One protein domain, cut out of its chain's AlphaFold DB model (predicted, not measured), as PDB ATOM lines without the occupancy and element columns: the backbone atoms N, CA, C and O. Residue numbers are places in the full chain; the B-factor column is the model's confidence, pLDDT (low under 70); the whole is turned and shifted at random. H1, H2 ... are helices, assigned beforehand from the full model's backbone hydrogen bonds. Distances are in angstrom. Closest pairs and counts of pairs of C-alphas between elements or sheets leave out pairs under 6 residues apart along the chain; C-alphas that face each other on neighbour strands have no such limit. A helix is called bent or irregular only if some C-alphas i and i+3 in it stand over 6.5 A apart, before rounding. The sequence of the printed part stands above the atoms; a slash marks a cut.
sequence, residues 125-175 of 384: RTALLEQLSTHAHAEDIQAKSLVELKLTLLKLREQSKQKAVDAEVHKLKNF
ATOM      1  N   ARG A 125     -11.730  29.114 184.274       92.94
ATOM      2  CA  ARG A 125     -12.081  28.952 185.689       92.94
ATOM      3  C   ARG A 125     -13.495  29.450 185.998       92.94
ATOM      4  O   ARG A 125     -14.179  28.819 186.799       92.94
ATOM      5  N   THR A 126     -13.917  30.569 185.416       91.38
ATOM      6  CA  THR A 126     -15.239  31.154 185.676       91.38
ATOM      7  C   THR A 126     -16.329  30.234 185.143       91.38
ATOM      8  O   THR A 126     -17.249  29.894 185.885       91.38
ATOM      9  N   ALA A 127     -16.176  29.756 183.904       90.62
ATOM     10  CA  ALA A 127     -17.115  28.811 183.303       90.62
ATOM     11  C   ALA A 127     -17.171  27.483 184.080       90.62
ATOM     12  O   ALA A 127     -18.247  26.936 184.321       90.62
ATOM     13  N   LEU A 128     -16.017  26.989 184.536       90.69
ATOM     14  CA  LEU A 128     -15.935  25.751 185.308       90.69
ATOM     15  C   LEU A 128     -16.590  25.882 186.693       90.69
ATOM     16  O   LEU A 128     -17.267  24.959 187.146       90.69
ATOM     17  N   LEU A 129     -16.434  27.031 187.358       91.12
ATOM     18  CA  LEU A 129     -17.127  27.326 188.615       91.12
ATOM     19  C   LEU A 129     -18.645  27.422 188.415       91.12
ATOM     20  O   LEU A 129     -19.387  26.877 189.231       91.12
ATOM     21  N   GLU A 130     -19.111  28.049 187.330       88.38
ATOM     22  CA  GLU A 130     -20.538  28.085 186.977       88.38
ATOM     23  C   GLU A 130     -21.088  26.663 186.799       88.38
ATOM     24  O   GLU A 130     -22.101  26.306 187.404       88.38
ATOM     25  N   GLN A 131     -20.379  25.814 186.052       86.88
ATOM     26  CA  GLN A 131     -20.775  24.425 185.818       86.88
ATOM     27  C   GLN A 131     -20.844  23.607 187.118       86.88
ATOM     28  O   GLN A 131     -21.771  22.817 187.307       86.88
ATOM     29  N   LEU A 132     -19.898  23.817 188.035       89.44
ATOM     30  CA  LEU A 132     -19.831  23.104 189.315       89.44
ATOM     31  C   LEU A 132     -20.800  23.643 190.375       89.44
ATOM     32  O   LEU A 132     -21.172  22.898 191.281       89.44
ATOM     33  N   SER A 133     -21.243  24.899 190.262       85.75
ATOM     34  CA  SER A 133     -22.104  25.558 191.261       85.75
ATOM     35  C   SER A 133     -23.449  24.857 191.492       85.75
ATOM     36  O   SER A 133     -24.040  24.974 192.561       85.75
ATOM     37  N   THR A 134     -23.916  24.087 190.509       81.94
ATOM     38  CA  THR A 134     -25.154  23.297 190.590       81.94
ATOM     39  C   THR A 134     -24.994  21.991 191.377       81.94
ATOM     40  O   THR A 134     -25.996  21.378 191.738       81.94
ATOM     41  N   HIS A 135     -23.757  21.570 191.665       81.19
ATOM     42  CA  HIS A 135     -23.436  20.261 192.247       81.19
ATOM     43  C   HIS A 135     -22.570  20.334 193.516       81.19
ATOM     44  O   HIS A 135     -22.374  19.312 194.172       81.19
ATOM     45  N   ALA A 136     -22.029  21.505 193.868       77.81
ATOM     46  CA  ALA A 136     -21.145  21.689 195.019       77.81
ATOM     47  C   ALA A 136     -21.349  23.056 195.689       77.81
ATOM     48  O   ALA A 136     -21.738  24.028 195.039       77.81
ATOM     49  N   HIS A 137     -21.045  23.149 196.987       79.56
ATOM     50  CA  HIS A 137     -21.083  24.416 197.715       79.56
ATOM     51  C   HIS A 137     -20.020  25.385 197.186       79.56
ATOM     52  O   HIS A 137     -18.880  25.000 196.923       79.56
ATOM     53  N   ALA A 138     -20.394  26.661 197.054       75.69
ATOM     54  CA  ALA A 138     -19.536  27.691 196.471       75.69
ATOM     55  C   ALA A 138     -18.189  27.823 197.204       75.69
ATOM     56  O   ALA A 138     -17.151  27.945 196.562       75.69
ATOM     57  N   GLU A 139     -18.190  27.748 198.534       75.62
ATOM     58  CA  GLU A 139     -16.984  27.879 199.363       75.62
ATOM     59  C   GLU A 139     -15.963  26.758 199.086       75.62
ATOM     60  O   GLU A 139     -14.770  27.033 198.944       75.62
ATOM     61  N   ASP A 140     -16.436  25.523 198.877       79.69
ATOM     62  CA  ASP A 140     -15.593  24.344 198.628       79.69
ATOM     63  C   ASP A 140     -14.910  24.365 197.256       79.69
ATOM     64  O   ASP A 140     -13.828  23.797 197.076       79.69
ATOM     65  N   ILE A 141     -15.543  24.983 196.256       85.94
ATOM     66  CA  ILE A 141     -14.990  25.070 194.898       85.94
ATOM     67  C   ILE A 141     -14.130  26.324 194.704       85.94
ATOM     68  O   ILE A 141     -13.139  26.271 193.979       85.94
ATOM     69  N   GLN A 142     -14.423  27.434 195.384       87.69
ATOM     70  CA  GLN A 142     -13.651  28.676 195.232       87.69
ATOM     71  C   GLN A 142     -12.197  28.541 195.709       87.69
ATOM     72  O   GLN A 142     -11.303  29.143 195.111       87.69
ATOM     73  N   ALA A 143     -11.945  27.713 196.727       88.31
ATOM     74  CA  ALA A 143     -10.604  27.467 197.261       88.31
ATOM     75  C   ALA A 143      -9.724  26.554 196.377       88.31
ATOM     76  O   ALA A 143      -8.511  26.505 196.570       88.31
ATOM     77  N   LYS A 144     -10.306  25.837 195.405       92.00
ATOM     78  CA  LYS A 144      -9.601  24.850 194.566       92.00
ATOM     79  C   LYS A 144      -8.850  25.499 193.406       92.00
ATOM     80  O   LYS A 144      -9.338  26.448 192.792       92.00
ATOM     81  N   SER A 145      -7.702  24.951 193.026       94.44
ATOM     82  CA  SER A 145      -6.996  25.261 191.774       94.44
ATOM     83  C   SER A 145      -7.789  24.810 190.537       94.44
ATOM     84  O   SER A 145      -8.723  24.017 190.632       94.44
ATOM     85  N   LEU A 146      -7.422  25.294 189.342       92.12
ATOM     86  CA  LEU A 146      -8.084  24.890 188.090       92.12
ATOM     87  C   LEU A 146      -8.028  23.368 187.865       92.12
ATOM     88  O   LEU A 146      -9.020  22.765 187.464       92.12
ATOM     89  N   VAL A 147      -6.891  22.738 188.169       93.31
ATOM     90  CA  VAL A 147      -6.717  21.282 188.042       93.31
ATOM     91  C   VAL A 147      -7.647  20.537 189.002       93.31
ATOM     92  O   VAL A 147      -8.326  19.598 188.597       93.31
ATOM     93  N   GLU A 148      -7.747  20.982 190.254       94.62
ATOM     94  CA  GLU A 148      -8.649  20.379 191.244       94.62
ATOM     95  C   GLU A 148     -10.127  20.550 190.875       94.62
ATOM     96  O   GLU A 148     -10.936  19.653 191.127       94.62
ATOM     97  N   LEU A 149     -10.492  21.669 190.243       93.81
ATOM     98  CA  LEU A 149     -11.836  21.875 189.704       93.81
ATOM     99  C   LEU A 149     -12.134  20.902 188.556       93.81
ATOM    100  O   LEU A 149     -13.187  20.265 188.567       93.81
ATOM    101  N   LYS A 150     -11.200  20.708 187.616       93.12
ATOM    102  CA  LYS A 150     -11.352  19.733 186.520       93.12
ATOM    103  C   LYS A 150     -11.508  18.306 187.044       93.12
ATOM    104  O   LYS A 150     -12.395  17.582 186.603       93.12
ATOM    105  N   LEU A 151     -10.698  17.923 188.033       93.06
ATOM    106  CA  LEU A 151     -10.817  16.624 188.702       93.06
ATOM    107  C   LEU A 151     -12.147  16.483 189.452       93.06
ATOM    108  O   LEU A 151     -12.720  15.398 189.486       93.06
ATOM    109  N   THR A 152     -12.659  17.569 190.039       92.31
ATOM    110  CA  THR A 152     -13.986  17.573 190.675       92.31
ATOM    111  C   THR A 152     -15.084  17.332 189.635       92.31
ATOM    112  O   THR A 152     -15.952  16.493 189.863       92.31
ATOM    113  N   LEU A 153     -15.024  18.000 188.477       90.19
ATOM    114  CA  LEU A 153     -15.977  17.790 187.383       90.19
ATOM    115  C   LEU A 153     -15.936  16.350 186.853       90.19
ATOM    116  O   LEU A 153     -16.991  15.753 186.649       90.19
ATOM    117  N   LEU A 154     -14.739  15.780 186.673       90.00
ATOM    118  CA  LEU A 154     -14.573  14.388 186.246       90.00
ATOM    119  C   LEU A 154     -15.250  13.417 187.224       90.00
ATOM    120  O   LEU A 154     -16.077  12.611 186.811       90.00
ATOM    121  N   LYS A 155     -14.988  13.564 188.528       91.38
ATOM    122  CA  LYS A 155     -15.607  12.726 189.568       91.38
ATOM    123  C   LYS A 155     -17.132  12.838 189.585       91.38
ATOM    124  O   LYS A 155     -17.813  11.840 189.784       91.38
ATOM    125  N   LEU A 156     -17.685  14.033 189.369       88.75
ATOM    126  CA  LEU A 156     -19.138  14.228 189.300       88.75
ATOM    127  C   LEU A 156     -19.762  13.504 188.098       88.75
ATOM    128  O   LEU A 156     -20.854  12.944 188.224       88.75
ATOM    129  N   ARG A 157     -19.067  13.480 186.953       87.25
ATOM    130  CA  ARG A 157     -19.494  12.723 185.765       87.25
ATOM    131  C   ARG A 157     -19.460  11.223 186.038       87.25
ATOM    132  O   ARG A 157     -20.472  10.562 185.838       87.25
ATOM    133  N   GLU A 158     -18.368  10.714 186.608       89.94
ATOM    134  CA  GLU A 158     -18.244   9.303 187.008       89.94
ATOM    135  C   GLU A 158     -19.343   8.882 187.993       89.94
ATOM    136  O   GLU A 158     -19.978   7.849 187.806       89.94
ATOM    137  N   GLN A 159     -19.637   9.712 188.999       90.06
ATOM    138  CA  GLN A 159     -20.720   9.461 189.956       90.06
ATOM    139  C   GLN A 159     -22.103   9.484 189.302       90.06
ATOM    140  O   GLN A 159     -22.968   8.688 189.663       90.06
ATOM    141  N   SER A 160     -22.336  10.403 188.367       87.62
ATOM    142  CA  SER A 160     -23.609  10.483 187.637       87.62
ATOM    143  C   SER A 160     -23.807   9.261 186.747       87.62
ATOM    144  O   SER A 160     -24.887   8.671 186.757       87.62
ATOM    145  N   LYS A 161     -22.744   8.832 186.058       90.00
ATOM    146  CA  LYS A 161     -22.727   7.601 185.271       90.00
ATOM    147  C   LYS A 161     -23.012   6.386 186.146       90.00
ATOM    148  O   LYS A 161     -23.914   5.620 185.827       90.00
ATOM    149  N   GLN A 162     -22.321   6.249 187.280       91.56
ATOM    150  CA  GLN A 162     -22.542   5.131 188.198       91.56
ATOM    151  C   GLN A 162     -23.990   5.090 188.696       91.56
ATOM    152  O   GLN A 162     -24.621   4.046 188.635       91.56
ATOM    153  N   LYS A 163     -24.568   6.236 189.079       91.00
ATOM    154  CA  LYS A 163     -25.984   6.312 189.479       91.00
ATOM    155  C   LYS A 163     -26.943   5.870 188.372       91.00
ATOM    156  O   LYS A 163     -27.962   5.256 188.672       91.00
ATOM    157  N   ALA A 164     -26.655   6.209 187.115       90.50
ATOM    158  CA  ALA A 164     -27.468   5.773 185.982       90.50
ATOM    159  C   ALA A 164     -27.382   4.251 185.784       90.50
ATOM    160  O   ALA A 164     -28.411   3.609 185.581       90.50
ATOM    161  N   VAL A 165     -26.181   3.678 185.914       91.56
ATOM    162  CA  VAL A 165     -25.961   2.225 185.865       91.56
ATOM    163  C   VAL A 165     -26.675   1.524 187.017       91.56
ATOM    164  O   VAL A 165     -27.420   0.585 186.770       91.56
ATOM    165  N   ASP A 166     -26.531   2.012 188.248       92.50
ATOM    166  CA  ASP A 166     -27.186   1.438 189.429       92.50
ATOM    167  C   ASP A 166     -28.716   1.460 189.286       92.50
ATOM    168  O   ASP A 166     -29.400   0.504 189.653       92.50
ATOM    169  N   ALA A 167     -29.265   2.536 188.712       93.00
ATOM    170  CA  ALA A 167     -30.691   2.644 188.428       93.00
ATOM    171  C   ALA A 167     -31.150   1.645 187.351       93.00
ATOM    172  O   ALA A 167     -32.234   1.079 187.481       93.00
ATOM    173  N   GLU A 168     -30.351   1.415 186.306       92.75
ATOM    174  CA  GLU A 168     -30.641   0.384 185.299       92.75
ATOM    175  C   GLU A 168     -30.554  -1.018 185.911       92.75
ATOM    176  O   GLU A 168     -31.478  -1.807 185.745       92.75
ATOM    177  N   VAL A 169     -29.513  -1.311 186.697       93.62
ATOM    178  CA  VAL A 169     -29.369  -2.582 187.427       93.62
ATOM    179  C   VAL A 169     -30.573  -2.831 188.331       93.62
ATOM    180  O   VAL A 169     -31.094  -3.943 188.358       93.62
ATOM    181  N   HIS A 170     -31.059  -1.808 189.038       93.56
ATOM    182  CA  HIS A 170     -32.252  -1.939 189.870       93.56
ATOM    183  C   HIS A 170     -33.488  -2.339 189.051       93.56
ATOM    184  O   HIS A 170     -34.184  -3.282 189.420       93.56
ATOM    185  N   LYS A 171     -33.725  -1.679 187.912       94.62
ATOM    186  CA  LYS A 171     -34.835  -2.015 187.003       94.62
ATOM    187  C   LYS A 171     -34.717  -3.424 186.433       94.62
ATOM    188  O   LYS A 171     -35.717  -4.128 186.334       94.62
ATOM    189  N   LEU A 172     -33.501  -3.833 186.067       94.81
ATOM    190  CA  LEU A 172     -33.219  -5.171 185.552       94.81
ATOM    191  C   LEU A 172     -33.516  -6.236 186.609       94.81
ATOM    192  O   LEU A 172     -34.258  -7.169 186.328       94.81
ATOM    193  N   LYS A 173     -33.048  -6.059 187.850       92.44
ATOM    194  CA  LYS A 173     -33.334  -6.999 188.949       92.44
ATOM    195  C   LYS A 173     -34.831  -7.114 189.277       92.44
ATOM    196  O   LYS A 173     -35.258  -8.139 189.794       92.44
ATOM    197  N   ASN A 174     -35.627  -6.099 188.935       92.69
ATOM    198  CA  ASN A 174     -37.091  -6.106 189.048       92.69
ATOM    199  C   ASN A 174     -37.812  -6.545 187.755       92.69
ATOM    200  O   ASN A 174     -39.032  -6.425 187.673       92.69
ATOM    201  N   PHE A 175     -37.078  -6.990 186.734       93.94
ATOM    202  CA  PHE A 175     -37.593  -7.389 185.422       93.94
ATOM    203  C   PHE A 175     -38.374  -6.308 184.643       93.94
ATOM    204  O   PHE A 175     -39.005  -6.605 183.630       93.94
TER     205      PHE A 175
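AT A GLANCE: This is residues 125 to 175 of the 384 residues of the protein "AlwI restriction endonuclease" of Corynebacterium pilosum (UniProt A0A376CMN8). One long helix, H3, makes a shaft with a small compact head at its beginning, where the short helices H1 and H2 fold back beside its first turns; residues 157 to 175, of which 157 to 173 belong to H3, stick out from this head as a free arm. The arm makes the length of the whole, 45 by 17 by 16 A along the three main axes. The printed part has 51 residues with three named helices, in the order H1, H2, H3, and no named strand; the class is all helix. The whole is only just loose, close to extended, with a radius of gyration of the C-alphas of 14.5 A.

IN THESE COORDINATES: H3, residues 146 to 173, is the longest helix and measures 40.7 A from its first to its last C-alpha. It begins with C-alpha 146 at (-8.084, 24.890, 188.090) and ends with C-alpha 173 at (-33.334, -6.999, 188.949). H1, residues 125 to 133, measures 12.0 A and begins with C-alpha 125 at (-12.081, 28.952, 185.689). H2, residues 138 to 142, measures 6.1 A. No helix is bent or irregular.

HOW THE PARTS SIT: H3 touches H1 with residues 146 to 153 alone. The closest C-alphas of the two are those of Arg 125 and Leu 146, 6.2 A apart. H1 and H3 run the same way at a shallow tilt of 31 degrees. H2 and H3 are close but not clearly touching, and their closest C-alphas, those of Ile 141 and Leu 149, are 6.9 A apart. H1 and H2 only just touch, with 3 pairs of C-alphas within 8 A; the closest are those of Leu 129 and Ile 141, 7.0 A apart. In H1, H2 and H3 every backbone O i to N i+4 pair is within hydrogen-bond range.

THE WHOLE: The two C-alphas farthest apart, those of Ala 143 and Phe 175, are 45.6 A from each other, and the first and last printed C-alphas, those of Arg 125 and Phe 175, are 44.4 A apart. Residues 157 to 175 stand free; without them, the remaining 32 residues span 17 by 16 by 16 A, with a radius of gyration of 8.0 A. The link from H1 to H2, with 4 residues between them, and the link from H2 to H3, with 3 residues between them, are both tight. The printed part has no cut. The mean pLDDT of the printed part is 89.5, and no printed residue is under 70; the mean is 92 for H3, 90 for H1 and 81 for H2.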